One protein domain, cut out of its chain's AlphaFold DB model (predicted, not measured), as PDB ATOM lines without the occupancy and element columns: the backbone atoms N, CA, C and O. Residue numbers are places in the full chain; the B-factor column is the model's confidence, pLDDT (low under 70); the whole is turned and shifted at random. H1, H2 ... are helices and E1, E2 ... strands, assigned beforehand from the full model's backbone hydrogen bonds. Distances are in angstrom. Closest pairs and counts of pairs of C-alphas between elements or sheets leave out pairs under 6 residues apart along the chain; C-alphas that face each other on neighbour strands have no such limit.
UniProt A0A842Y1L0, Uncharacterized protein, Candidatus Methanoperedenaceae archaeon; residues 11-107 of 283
ATOM      1  N   VAL A  11      39.636  32.554  20.270       91.56
ATOM      2  CA  VAL A  11      40.348  32.300  19.006       91.56
ATOM      3  C   VAL A  11      39.371  32.452  17.858       91.56
ATOM      4  O   VAL A  11      38.382  31.725  17.785       91.56
ATOM      5  N   SER A  12      39.671  33.373  16.952       93.56
ATOM      6  CA  SER A  12      38.910  33.543  15.720       93.56
ATOM      7  C   SER A  12      39.593  32.754  14.609       93.56
ATOM      8  O   SER A  12      40.816  32.796  14.457       93.56
ATOM      9  N   VAL A  13      38.810  32.008  13.841       94.44
ATOM     10  CA  VAL A  13      39.302  31.224  12.713       94.44
ATOM     11  C   VAL A  13      38.413  31.415  11.492       94.44
ATOM     12  O   VAL A  13      37.198  31.545  11.607       94.44
ATOM     13  N   LYS A  14      39.024  31.404  10.310       94.31
ATOM     14  CA  LYS A  14      38.351  31.433   9.015       94.31
ATOM     15  C   LYS A  14      38.284  30.018   8.466       94.31
ATOM     16  O   LYS A  14      39.322  29.418   8.203       94.31
ATOM     17  N   GLU A  15      37.088  29.480   8.287       95.12
ATOM     18  CA  GLU A  15      36.915  28.192   7.616       95.12
ATOM     19  C   GLU A  15      37.319  28.307   6.143       95.12
ATOM     20  O   GLU A  15      36.867  29.205   5.442       95.12
ATOM     21  N   GLU A  16      38.183  27.419   5.668       91.94
ATOM     22  CA  GLU A  16      38.604  27.361   4.263       91.94
ATOM     23  C   GLU A  16      38.026  26.154   3.541       91.94
ATOM     24  O   GLU A  16      37.710  26.247   2.360       91.94
ATOM     25  N   ILE A  17      37.894  25.035   4.255       91.62
ATOM     26  CA  ILE A  17      37.210  23.828   3.800       91.62
ATOM     27  C   ILE A  17      36.378  23.324   4.971       91.62
ATOM     28  O   ILE A  17      36.927  23.097   6.057       91.62
ATOM     29  N   SER A  18      35.076  23.137   4.760       90.50
ATOM     30  CA  SER A  18      34.218  22.562   5.795       90.50
ATOM     31  C   SER A  18      34.523  21.067   5.993       90.50
ATOM     32  O   SER A  18      35.018  20.399   5.079       90.50
ATOM     33  N   PRO A  19      34.234  20.478   7.166       88.56
ATOM     34  CA  PRO A  19      34.464  19.052   7.402       88.56
ATOM     35  C   PRO A  19      33.750  18.144   6.389       88.56
ATOM     36  O   PRO A  19      34.256  17.072   6.056       88.56
ATOM     37  N   GLU A  20      32.600  18.576   5.878       87.69
ATOM     38  CA  GLU A  20      31.791  17.829   4.912       87.69
ATOM     39  C   GLU A  20      32.366  17.874   3.491       87.69
ATOM     40  O   GLU A  20      32.232  16.900   2.750       87.69
ATOM     41  N   GLN A  21      33.050  18.971   3.147       86.94
ATOM     42  CA  GLN A  21      33.729  19.190   1.864       86.94
ATOM     43  C   GLN A  21      35.090  18.487   1.766       86.94
ATOM     44  O   GLN A  21      35.714  18.496   0.705       86.94
ATOM     45  N   GLY A  22      35.582  17.907   2.863       86.19
ATOM     46  CA  GLY A  22      36.828  17.151   2.850       86.19
ATOM     47  C   GLY A  22      36.725  15.851   2.044       86.19
ATOM     48  O   GLY A  22      35.651  15.275   1.864       86.19
ATOM     49  N   LEU A  23      37.881  15.362   1.609       87.56
ATOM     50  CA  LEU A  23      38.033  14.195   0.743       87.56
ATOM     51  C   LEU A  23      38.343  12.935   1.557       87.56
ATOM     52  O   LEU A  23      38.999  12.974   2.601       87.56
ATOM     53  N   THR A  24      37.869  11.790   1.089       89.81
ATOM     54  CA  THR A  24      38.216  10.481   1.648       89.81
ATOM     55  C   THR A  24      39.666  10.120   1.326       89.81
ATOM     56  O   THR A  24      40.257  10.621   0.373       89.81
ATOM     57  N   GLU A  25      40.263   9.196   2.086       88.00
ATOM     58  CA  GLU A  25      41.634   8.746   1.798       88.00
ATOM     59  C   GLU A  25      41.801   8.140   0.400       88.00
ATOM     60  O   GLU A  25      42.888   8.212  -0.171       88.00
ATOM     61  N   VAL A  26      40.745   7.517  -0.127       89.00
ATOM     62  CA  VAL A  26      40.760   6.910  -1.461       89.00
ATOM     63  C   VAL A  26      40.858   7.999  -2.525       89.00
ATOM     64  O   VAL A  26      41.712   7.900  -3.399       89.00
ATOM     65  N   GLU A  27      40.057   9.061  -2.408       88.81
ATOM     66  CA  GLU A  27      40.085  10.216  -3.318       88.81
ATOM     67  C   GLU A  27      41.431  10.946  -3.245       88.81
ATOM     68  O   GLU A  27      42.038  11.243  -4.269       88.81
ATOM     69  N   ILE A  28      41.959  11.143  -2.032       88.12
ATOM     70  CA  ILE A  28      43.255  11.801  -1.826       88.12
ATOM     71  C   ILE A  28      44.389  11.046  -2.528       88.12
ATOM     72  O   ILE A  28      45.255  11.673  -3.127       88.12
ATOM     73  N   LYS A  29      44.395   9.709  -2.458       88.44
ATOM     74  CA  LYS A  29      45.441   8.870  -3.069       88.44
ATOM     75  C   LYS A  29      45.259   8.672  -4.576       88.44
ATOM     76  O   LYS A  29      46.206   8.244  -5.230       88.44
ATOM     77  N   ALA A  30      44.061   8.914  -5.105       87.62
ATOM     78  CA  ALA A  30      43.735   8.678  -6.509       87.62
ATOM     79  C   ALA A  30      44.171   9.824  -7.435       87.62
ATOM     80  O   ALA A  30      44.390   9.586  -8.621       87.62
ATOM     81  N   GLU A  31      44.314  11.041  -6.907       85.12
ATOM     82  CA  GLU A  31      44.591  12.248  -7.690       85.12
ATOM     83  C   GLU A  31      45.884  12.949  -7.254       85.12
ATOM     84  O   GLU A  31      46.357  12.802  -6.124       85.12
ATOM     85  N   ILE A  32      46.466  13.726  -8.173       79.25
ATOM     86  CA  ILE A  32      47.556  14.659  -7.872       79.25
ATOM     87  C   ILE A  32      46.914  16.003  -7.551       79.25
ATOM     88  O   ILE A  32      46.172  16.549  -8.364       79.25
ATOM     89  N   TRP A  33      47.213  16.536  -6.371       80.38
ATOM     90  CA  TRP A  33      46.611  17.765  -5.879       80.38
ATOM     91  C   TRP A  33      47.613  18.905  -5.921       80.38
ATOM     92  O   TRP A  33      48.706  18.789  -5.371       80.38
ATOM     93  N   ASN A  34      47.197  20.034  -6.490       79.75
ATOM     94  CA  ASN A  34      47.991  21.258  -6.430       79.75
ATOM     95  C   ASN A  34      47.940  21.891  -5.033       79.75
ATOM     96  O   ASN A  34      48.847  22.611  -4.671       79.75
ATOM     97  N   SER A  35      46.936  21.576  -4.207       80.75
ATOM     98  CA  SER A  35      46.867  22.024  -2.808       80.75
ATOM     99  C   SER A  35      46.796  20.838  -1.850       80.75
ATOM    100  O   SER A  35      46.252  19.799  -2.225       80.75
ATOM    101  N   PRO A  36      47.262  20.958  -0.593       84.31
ATOM    102  CA  PRO A  36      47.109  19.878   0.372       84.31
ATOM    103  C   PRO A  36      45.618  19.573   0.587       84.31
ATOM    104  O   PRO A  36      44.879  20.456   1.049       84.31
ATOM    105  N   PRO A  37      45.143  18.360   0.269       85.94
ATOM    106  CA  PRO A  37      43.731  18.044   0.394       85.94
ATOM    107  C   PRO A  37      43.347  17.944   1.874       85.94
ATOM    108  O   PRO A  37      44.078  17.379   2.691       85.94
ATOM    109  N   ALA A  38      42.191  18.498   2.241       86.50
ATOM    110  CA  ALA A  38      41.650  18.325   3.585       86.50
ATOM    111  C   ALA A  38      40.920  16.981   3.677       86.50
ATOM    112  O   ALA A  38      40.088  16.667   2.826       86.50
ATOM    113  N   GLN A  39      41.200  16.201   4.722       86.94
ATOM    114  CA  GLN A  39      40.491  14.948   4.961       86.94
ATOM    115  C   GLN A  39      39.037  15.202   5.367       86.94
ATOM    116  O   GLN A  39      38.724  16.127   6.128       86.94
ATOM    117  N   LYS A  40      38.143  14.334   4.893       88.56
ATOM    118  CA  LYS A  40      36.730  14.334   5.265       88.56
ATOM    119  C   LYS A  40      36.574  14.220   6.779       88.56
ATOM    120  O   LYS A  40      37.215  13.396   7.425       88.56
ATOM    121  N   GLY A  41      35.736  15.081   7.347       85.00
ATOM    122  CA  GLY A  41      35.512  15.200   8.786       85.00
ATOM    123  C   GLY A  41      36.550  16.039   9.541       85.00
ATOM    124  O   GLY A  41      36.313  16.357  10.704       85.00
ATOM    125  N   GLN A  42      37.665  16.440   8.918       85.75
ATOM    126  CA  GLN A  42      38.688  17.256   9.586       85.75
ATOM    127  C   GLN A  42      38.590  18.745   9.264       85.75
ATOM    128  O   GLN A  42      38.972  19.555  10.102       85.75
ATOM    129  N   GLY A  43      38.087  19.122   8.087       89.69
ATOM    130  CA  GLY A  43      38.046  20.519   7.650       89.69
ATOM    131  C   GLY A  43      39.426  21.200   7.649       89.69
ATOM    132  O   GLY A  43      40.465  20.593   7.940       89.69
ATOM    133  N   ARG A  44      39.449  22.489   7.312       93.31
ATOM    134  CA  ARG A  44      40.648  23.332   7.389       93.31
ATOM    135  C   ARG A  44      40.263  24.749   7.772       93.31
ATOM    136  O   ARG A  44      39.403  25.349   7.133       93.31
ATOM    137  N   TYR A  45      40.936  25.288   8.784       94.50
ATOM    138  CA  TYR A  45      40.643  26.609   9.331       94.50
ATOM    139  C   TYR A  45      41.916  27.448   9.426       94.50
ATOM    140  O   TYR A  45      42.903  27.006  10.008       94.50
ATOM    141  N   LEU A  46      41.904  28.666   8.892       94.62
ATOM    142  CA  LEU A  46      42.958  29.662   9.077       94.62
ATOM    143  C   LEU A  46      42.790  30.358  10.426       94.62
ATOM    144  O   LEU A  46      41.738  30.920  10.708       94.62
ATOM    145  N   ILE A  47      43.836  30.369  11.245       94.06
ATOM    146  CA  ILE A  47      43.844  31.092  12.517       94.06
ATOM    147  C   ILE A  47      43.989  32.592  12.245       94.06
ATOM    148  O   ILE A  47      44.966  33.029  11.634       94.06
ATOM    149  N   LEU A  48      43.035  33.384  12.733       90.19
ATOM    150  CA  LEU A  48      43.037  34.837  12.615       90.19
ATOM    151  C   LEU A  48      43.597  35.452  13.908       90.19
ATOM    152  O   LEU A  48      42.931  35.491  14.941       90.19
ATOM    153  N   GLY A  49      44.839  35.939  13.853       77.94
ATOM    154  CA  GLY A  49      45.507  36.600  14.982       77.94
ATOM    155  C   GLY A  49      46.253  35.660  15.941       77.94
ATOM    156  O   GLY A  49      46.415  34.467  15.694       77.94
ATOM    157  N   LYS A  50      46.786  36.223  17.037       67.06
ATOM    158  CA  LYS A  50      47.625  35.515  18.023       67.06
ATOM    159  C   LYS A  50      46.939  35.463  19.386       67.06
ATOM    160  O   LYS A  50      47.246  36.264  20.263       67.06
ATOM    161  N   THR A  51      46.024  34.521  19.570       79.31
ATOM    162  CA  THR A  51      45.311  34.349  20.850       79.31
ATOM    163  C   THR A  51      45.523  32.995  21.520       79.31
ATOM    164  O   THR A  51      45.053  32.787  22.634       79.31
ATOM    165  N   ILE A  52      46.280  32.086  20.902       86.75
ATOM    166  CA  ILE A  52      46.640  30.793  21.500       86.75
ATOM    167  C   ILE A  52      47.915  30.962  22.334       86.75
ATOM    168  O   ILE A  52      48.894  31.544  21.862       86.75
ATOM    169  N   THR A  53      47.930  30.442  23.566       89.06
ATOM    170  CA  THR A  53      49.138  30.493  24.403       89.06
ATOM    171  C   THR A  53      50.287  29.696  23.763       89.06
ATOM    172  O   THR A  53      50.039  28.666  23.128       89.06
ATOM    173  N   PRO A  54      51.561  30.088  23.956       88.88
ATOM    174  CA  PRO A  54      52.700  29.361  23.385       88.88
ATOM    175  C   PRO A  54      52.754  27.875  23.772       88.88
ATOM    176  O   PRO A  54      53.131  27.035  22.954       88.88
ATOM    177  N   ALA A  55      52.347  27.535  25.000       89.62
ATOM    178  CA  ALA A  55      52.311  26.156  25.484       89.62
ATOM    179  C   ALA A  55      51.250  25.322  24.748       89.62
ATOM    180  O   ALA A  55      51.540  24.221  24.274       89.62
ATOM    181  N   ASP A  56      50.038  25.865  24.596       90.94
ATOM    182  CA  ASP A  56      48.962  25.189  23.868       90.94
ATOM    183  C   ASP A  56      49.281  25.060  22.382       90.94
ATOM    184  O   ASP A  56      49.071  24.006  21.784       90.94
ATOM    185  N   PHE A  57      49.869  26.106  21.808       91.06
ATOM    186  CA  PHE A  57      50.306  26.119  20.423       91.06
ATOM    187  C   PHE A  57      51.387  25.063  20.151       91.06
ATOM    188  O   PHE A  57      51.310  24.322  19.171       91.06
ATOM    189  N   THR A  58      52.364  24.933  21.053       91.06
ATOM    190  CA  THR A  58      53.407  23.899  20.960       91.06
ATOM    191  C   THR A  58      52.800  22.501  21.032       91.06
ATOM    192  O   THR A  58      53.165  21.636  20.239       91.06
ATOM    193  N   ALA A  59      51.829  22.280  21.923       91.12
ATOM    194  CA  ALA A  59      51.141  20.996  22.026       91.12
ATOM    195  C   ALA A  59      50.370  20.638  20.744       91.12
ATOM    196  O   ALA A  59      50.441  19.498  20.288       91.12
ATOM    197  N   LEU A  60      49.674  21.607  20.137       91.94
ATOM    198  CA  LEU A  60      48.991  21.411  18.855       91.94
ATOM    199  C   LEU A  60      49.975  21.083  17.727       91.94
ATOM    200  O   LEU A  60      49.704  20.195  16.920       91.94
ATOM    201  N   LYS A  61      51.122  21.773  17.685       91.88
ATOM    202  CA  LYS A  61      52.163  21.549  16.676       91.88
ATOM    203  C   LYS A  61      52.771  20.153  16.807       91.88
ATOM    204  O   LYS A  61      52.850  19.435  15.816       91.88
ATOM    205  N   SER A  62      53.130  19.737  18.022       90.69
ATOM    206  CA  SER A  62      53.668  18.393  18.290       90.69
ATOM    207  C   SER A  62      52.670  17.276  17.974       90.69
ATOM    208  O   SER A  62      53.078  16.176  17.620       90.69
ATOM    209  N   ALA A  63      51.369  17.554  18.075       89.06
ATOM    210  CA  ALA A  63      50.304  16.622  17.709       89.06
ATOM    211  C   ALA A  63      49.946  16.644  16.207       89.06
ATOM    212  O   ALA A  63      49.008  15.954  15.802       89.06
ATOM    213  N   GLY A  64      50.637  17.450  15.391       88.56
ATOM    214  CA  GLY A  64      50.366  17.586  13.957       88.56
ATOM    215  C   GLY A  64      48.995  18.191  13.645       88.56
ATOM    216  O   GLY A  64      48.418  17.892  12.607       88.56
ATOM    217  N   LYS A  65      48.431  18.992  14.560       90.62
ATOM    218  CA  LYS A  65      47.088  19.585  14.413       90.62
ATOM    219  C   LYS A  65      47.103  21.004  13.870       90.62
ATOM    220  O   LYS A  65      46.044  21.541  13.548       90.62
ATOM    221  N   VAL A  66      48.291  21.602  13.778       92.00
ATOM    222  CA  VAL A  66      48.512  22.909  13.165       92.00
ATOM    223  C   VAL A  66      49.676  22.867  12.189       92.00
ATOM    224  O   VAL A  66      50.727  22.302  12.493       92.00
ATOM    225  N   THR A  67      49.500  23.536  11.056       92.19
ATOM    226  CA  THR A  67      50.488  23.608   9.974       92.19
ATOM    227  C   THR A  67      50.604  25.052   9.513       92.19
ATOM    228  O   THR A  67      49.594  25.735   9.366       92.19
ATOM    229  N   TYR A  68      51.825  25.549   9.320       92.25
ATOM    230  CA  TYR A  68      52.030  26.884   8.762       92.25
ATOM    231  C   TYR A  68      52.168  26.788   7.252       92.25
ATOM    232  O   TYR A  68      52.975  25.998   6.770       92.25
ATOM    233  N   TRP A  69      51.397  27.593   6.530       93.56
ATOM    234  CA  TRP A  69      51.545  27.773   5.090       93.56
ATOM    235  C   TRP A  69      52.210  29.127   4.855       93.56
ATOM    236  O   TRP A  69      51.628  30.161   5.198       93.56
ATOM    237  N   SER A  70      53.451  29.107   4.365       92.75
ATOM    238  CA  SER A  70      54.179  30.304   3.936       92.75
ATOM    239  C   SER A  70      53.695  30.768   2.563       92.75
ATOM    240  O   SER A  70      52.957  30.056   1.892       92.75
ATOM    241  N   GLU A  71      54.118  31.960   2.157       93.25
ATOM    242  CA  GLU A  71      53.886  32.474   0.805       93.25
ATOM    243  C   GLU A  71      54.521  31.550  -0.244       93.25
ATOM    244  O   GLU A  71      53.792  31.018  -1.070       93.25
ATOM    245  N   ASP A  72      55.807  31.205  -0.091       92.88
ATOM    246  CA  ASP A  72      56.506  30.248  -0.969       92.88
ATOM    247  C   ASP A  72      55.759  28.909  -1.107       92.88
ATOM    248  O   ASP A  72      55.587  28.388  -2.203       92.88
ATOM    249  N   PHE A  73      55.251  28.362   0.005       91.94
ATOM    250  CA  PHE A  73      54.494  27.109  -0.017       91.94
ATOM    251  C   PHE A  73      53.170  27.252  -0.778       91.94
ATOM    252  O   PHE A  73      52.743  26.337  -1.474       91.94
ATOM    253  N   LEU A  74      52.493  28.391  -0.623       92.25
ATOM    254  CA  LEU A  74      51.257  28.669  -1.345       92.25
ATOM    255  C   LEU A  74      51.518  28.851  -2.842       92.25
ATOM    256  O   LEU A  74      50.708  28.384  -3.636       92.25
ATOM    257  N   GLU A  75      52.629  29.476  -3.226       89.56
ATOM    258  CA  GLU A  75      53.046  29.607  -4.626       89.56
ATOM    259  C   GLU A  75      53.386  28.252  -5.255       89.56
ATOM    260  O   GLU A  75      52.886  27.948  -6.335       89.56
ATOM    261  N   GLU A  76      54.145  27.395  -4.561       88.88
ATOM    262  CA  GLU A  76      54.436  26.019  -5.004       88.88
ATOM    263  C   GLU A  76      53.164  25.176  -5.208       88.88
ATOM    264  O   GLU A  76      53.164  24.211  -5.973       88.88
ATOM    265  N   CYS A  77      52.080  25.545  -4.526       86.88
ATOM    266  CA  CYS A  77      50.769  24.908  -4.598       86.88
ATOM    267  C   CYS A  77      49.768  25.615  -5.545       86.88
ATOM    268  O   CYS A  77      48.576  25.300  -5.522       86.88
ATOM    269  N   ASP A  78      50.195  26.600  -6.348       87.00
ATOM    270  CA  ASP A  78      49.321  27.441  -7.190       87.00
ATOM    271  C   ASP A  78      48.170  28.136  -6.413       87.00
ATOM    272  O   ASP A  78      47.106  28.461  -6.948       87.00
ATOM    273  N   MET A  79      48.356  28.389  -5.116       87.62
ATOM    274  CA  MET A  79      47.357  28.956  -4.204       87.62
ATOM    275  C   MET A  79      47.520  30.471  -3.999       87.62
ATOM    276  O   MET A  79      47.315  30.971  -2.891       87.62
ATOM    277  N   PHE A  80      47.816  31.218  -5.065       80.12
ATOM    278  CA  PHE A  80      48.168  32.652  -5.041       80.12
ATOM    279  C   PHE A  80      47.166  33.574  -4.320       80.12
ATOM    280  O   PHE A  80      47.529  34.635  -3.821       80.12
ATOM    281  N   PHE A  81      45.888  33.191  -4.256       83.38
ATOM    282  CA  PHE A  81      44.833  33.995  -3.621       83.38
ATOM    283  C   PHE A  81      44.569  33.622  -2.154       83.38
ATOM    284  O   PHE A  81      43.683  34.193  -1.511       83.38
ATOM    285  N   THR A  82      45.305  32.648  -1.617       88.12
ATOM    286  CA  THR A  82      45.191  32.221  -0.222       88.12
ATOM    287  C   THR A  82      46.161  33.019   0.637       88.12
ATOM    288  O   THR A  82      47.282  33.297   0.236       88.12
ATOM    289  N   SER A  83      45.749  33.403   1.845       91.38
ATOM    290  CA  SER A  83      46.634  34.153   2.741       91.38
ATOM    291  C   SER A  83      47.607  33.217   3.474       91.38
ATOM    292  O   SER A  83      47.151  32.207   4.026       91.38
ATOM    293  N   PRO A  84      48.907  33.549   3.581       93.00
ATOM    294  CA  PRO A  84      49.836  32.788   4.410       93.00
ATOM    295  C   PRO A  84      49.397  32.819   5.876       93.00
ATOM    296  O   PRO A  84      48.774  33.773   6.347       93.00
ATOM    297  N   GLY A  85      49.681  31.752   6.620       93.50
ATOM    298  CA  GLY A  85      49.275  31.667   8.019       93.50
ATOM    299  C   GLY A  85      49.140  30.256   8.569       93.50
ATOM    300  O   GLY A  85      49.267  29.254   7.865       93.50
ATOM    301  N   TRP A  86      48.829  30.187   9.861       94.38
ATOM    302  CA  TRP A  86      48.604  28.926  10.558       94.38
ATOM    303  C   TRP A  86      47.233  28.355  10.232       94.38
ATOM    304  O   TRP A  86      46.214  29.018  10.426       94.38
ATOM    305  N   ARG A  87      47.214  27.108   9.773       93.62
ATOM    306  CA  ARG A  87      46.012  26.300   9.614       93.62
ATOM    307  C   ARG A  87      45.863  25.349  10.784       93.62
ATOM    308  O   ARG A  87      46.855  24.814  11.270       93.62
ATOM    309  N   ILE A  88      44.631  25.153  11.222       93.56
ATOM    310  CA  ILE A  88      44.242  24.203  12.256       93.56
ATOM    311  C   ILE A  88      43.134  23.304  11.718       93.56
ATOM    312  O   ILE A  88      42.260  23.753  10.974       93.56
ATOM    313  N   HIS A  89      43.188  22.030  12.078       92.19
ATOM    314  CA  HIS A  89      42.151  21.049  11.767       92.19
ATOM    315  C   HIS A  89      41.028  21.084  12.829       92.19
ATOM    316  O   HIS A  89      41.210  21.613  13.930       92.19
ATOM    317  N   ALA A  90      39.852  20.526  12.529       91.19
ATOM    318  CA  ALA A  90      38.686  20.519  13.425       91.19
ATOM    319  C   ALA A  90      38.956  19.817  14.768       91.19
ATOM    320  O   ALA A  90      38.420  20.206  15.813       91.19
ATOM    321  N   ASP A  91      39.815  18.803  14.769       90.56
ATOM    322  CA  ASP A  91      40.281  18.132  15.981       90.56
ATOM    323  C   ASP A  91      41.189  19.046  16.824       90.56
ATOM    324  O   ASP A  91      41.033  19.113  18.043       90.56
ATOM    325  N   GLY A  92      42.055  19.838  16.190       92.12
ATOM    326  CA  GLY A  92      42.817  20.911  16.827       92.12
ATOM    327  C   GLY A  92      41.915  21.962  17.483       92.12
ATOM    328  O   GLY A  92      42.142  22.334  18.637       92.12
ATOM    329  N   LEU A  93      40.844  22.388  16.802       92.19
ATOM    330  CA  LEU A  93      39.833  23.278  17.392       92.19
ATOM    331  C   LEU A  93      39.137  22.634  18.598       92.19
ATOM    332  O   LEU A  93      38.894  23.298  19.606       92.19
ATOM    333  N   SER A  94      38.844  21.336  18.524       92.19
ATOM    334  CA  SER A  94      38.239  20.582  19.627       92.19
ATOM    335  C   SER A  94      39.160  20.512  20.849       92.19
ATOM    336  O   SER A  94      38.698  20.713  21.973       92.19
ATOM    337  N   ILE A  95      40.469  20.328  20.642       92.44
ATOM    338  CA  ILE A  95      41.478  20.391  21.711       92.44
ATOM    339  C   ILE A  95      41.496  21.783  22.356       92.44
ATOM    340  O   ILE A  95      41.526  21.888  23.583       92.44
ATOM    341  N   LEU A  96      41.447  22.859  21.566       92.06
ATOM    342  CA  LEU A  96      41.389  24.219  22.108       92.06
ATOM    343  C   LEU A  96      40.119  24.444  22.944       92.06
ATOM    344  O   LEU A  96      40.213  24.941  24.065       92.06
ATOM    345  N   ARG A  97      38.947  23.997  22.478       92.31
ATOM    346  CA  ARG A  97      37.703  24.071  23.268       92.31
ATOM    347  C   ARG A  97      37.835  23.359  24.615       92.31
ATOM    348  O   ARG A  97      37.492  23.931  25.646       92.31
ATOM    349  N   GLN A  98      38.407  22.153  24.632       92.56
ATOM    350  CA  GLN A  98      38.652  21.391  25.868       92.56
ATOM    351  C   GLN A  98      39.599  22.113  26.839       92.56
ATOM    352  O   GLN A  98      39.491  21.946  28.051       92.56
ATOM    353  N   ARG A  99      40.508  22.950  26.326       90.56
ATOM    354  CA  ARG A  99      41.430  23.782  27.123       90.56
ATOM    355  C   ARG A  99      40.837  25.135  27.541       90.56
ATOM    356  O   ARG A  99      41.549  25.986  28.091       90.56
ATOM    357  N   GLY A 100      39.538  25.323  27.307       90.75
ATOM    358  CA  GLY A 100      38.771  26.494  27.714       90.75
ATOM    359  C   GLY A 100      38.891  27.683  26.766       90.75
ATOM    360  O   GLY A 100      38.767  28.812  27.230       90.75
ATOM    361  N   TYR A 101      39.182  27.455  25.481       92.44
ATOM    362  CA  TYR A 101      39.111  28.509  24.470       92.44
ATOM    363  C   TYR A 101      37.700  28.629  23.885       92.44
ATOM    364  O   TYR A 101      37.073  27.632  23.525       92.44
ATOM    365  N   GLU A 102      37.235  29.863  23.736       91.75
ATOM    366  CA  GLU A 102      36.066  30.214  22.939       91.75
ATOM    367  C   GLU A 102      36.491  30.323  21.471       91.75
ATOM    368  O   GLU A 102      37.391  31.095  21.140       91.75
ATOM    369  N   ILE A 103      35.881  29.524  20.592       91.75
ATOM    370  CA  ILE A 103      36.231  29.482  19.167       91.75
ATOM    371  C   ILE A 103      35.140  30.170  18.355       91.75
ATOM    372  O   ILE A 103      34.011  29.686  18.302       91.75
ATOM    373  N   GLU A 104      35.509  31.248  17.677       92.75
ATOM    374  CA  GLU A 104      34.672  31.960  16.718       92.75
ATOM    375  C   GLU A 104      35.052  31.511  15.307       92.75
ATOM    376  O   GLU A 104      36.184  31.718  14.871       92.75
ATOM    377  N   ILE A 105      34.123  30.850  14.615       93.06
ATOM    378  CA  ILE A 105      34.343  30.351  13.256       93.06
ATOM    379  C   ILE A 105      33.599  31.258  12.284       93.06
ATOM    380  O   ILE A 105      32.372  31.309  12.295       93.06
ATOM    381  N   ASP A 106      34.351  31.926  11.418       92.62
ATOM    382  CA  ASP A 106      33.825  32.547  10.209       92.62
ATOM    383  C   ASP A 106      33.634  31.445   9.150       92.62
ATOM    384  O   ASP A 106      34.597  31.009   8.500       92.62
ATOM    385  N   THR A 107      32.411  30.911   9.065       93.31
ATOM    386  CA  THR A 107      32.068  29.765   8.208       93.31
ATOM    387  C   THR A 107      31.946  30.168   6.742       93.31
ATOM    388  O   THR A 107      31.688  31.327   6.406       93.31
TER     389      THR A 107
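What this domain is: This is residues 11 to 107 of the 283 residues of an uncharacterized protein of Candidatus Methanoperedenaceae archaeon (UniProt A0A842Y1L0). One strongly twisted sheet of five strands has H4 on it and H2 next to H4, grazing the sheet near E3. H1 and the long loop of residues 31 to 43 reach away from the sheet, and H3 lies off it after E3. The printed part has 97 residues with four named helices and five named strands, in the order E1 H1 E2 H2 E3 H3 E4 H4 E5; the mixed sheet runs E3 E4 E2 E1 E5. The class is mixed, helices and strands; the whole is compact, with a radius of gyration of the C-alphas of 13.5 A and spans of 38 by 27 by 26 A.

How they stand to each other: Start at E1, residues 11 to 17, antiparallel to E2, residues 44 to 48; N 14 and O 46 are within hydrogen-bond range at 2.8 A. E5, residues 102 to 106, is parallel to E1, with N 13 and O 104 at 2.8 A. H1, residues 25 to 30, is not on the sheet. E4, residues 85 to 88, is antiparallel to E2, with N 47 and O 86 at 2.9 A, and to E3, residues 66 to 69, with N 67 and O 87 at 2.9 A. H2, residues 54 to 62, only grazes the sheet; H3, residues 71 to 76, is not on it. H4, residues 90 to 98, is on it at a height of 6.8 A, over none of the strands. H2 and H4 are close but not clearly touching; their closest C-alphas, Leu 60 and Gly 92, are 6.5 A apart. E2, H2, E3 and E4, H4, E5 are split strand-helix-strand units, same-way strands with others between them, with right-handed crossovers. In H1, H2, H3 and H4 every O i to N i+4 pair is within hydrogen-bond range.

Where its parts are: Find C-alpha 11 at (40.348, 32.300, 19.006), where E1 begins its 17.7 A. H4 starts at C-alpha 90 and spans 12.5 A; E5 ends at C-alpha 106, (33.825, 32.547, 10.209).

The domain as a whole: The farthest C-alphas, Ala 30 and Gly 100, are 38.9 A apart. The printed part has no cut; the link H1 to E2 is long. Residue 50 alone is under pLDDT 70.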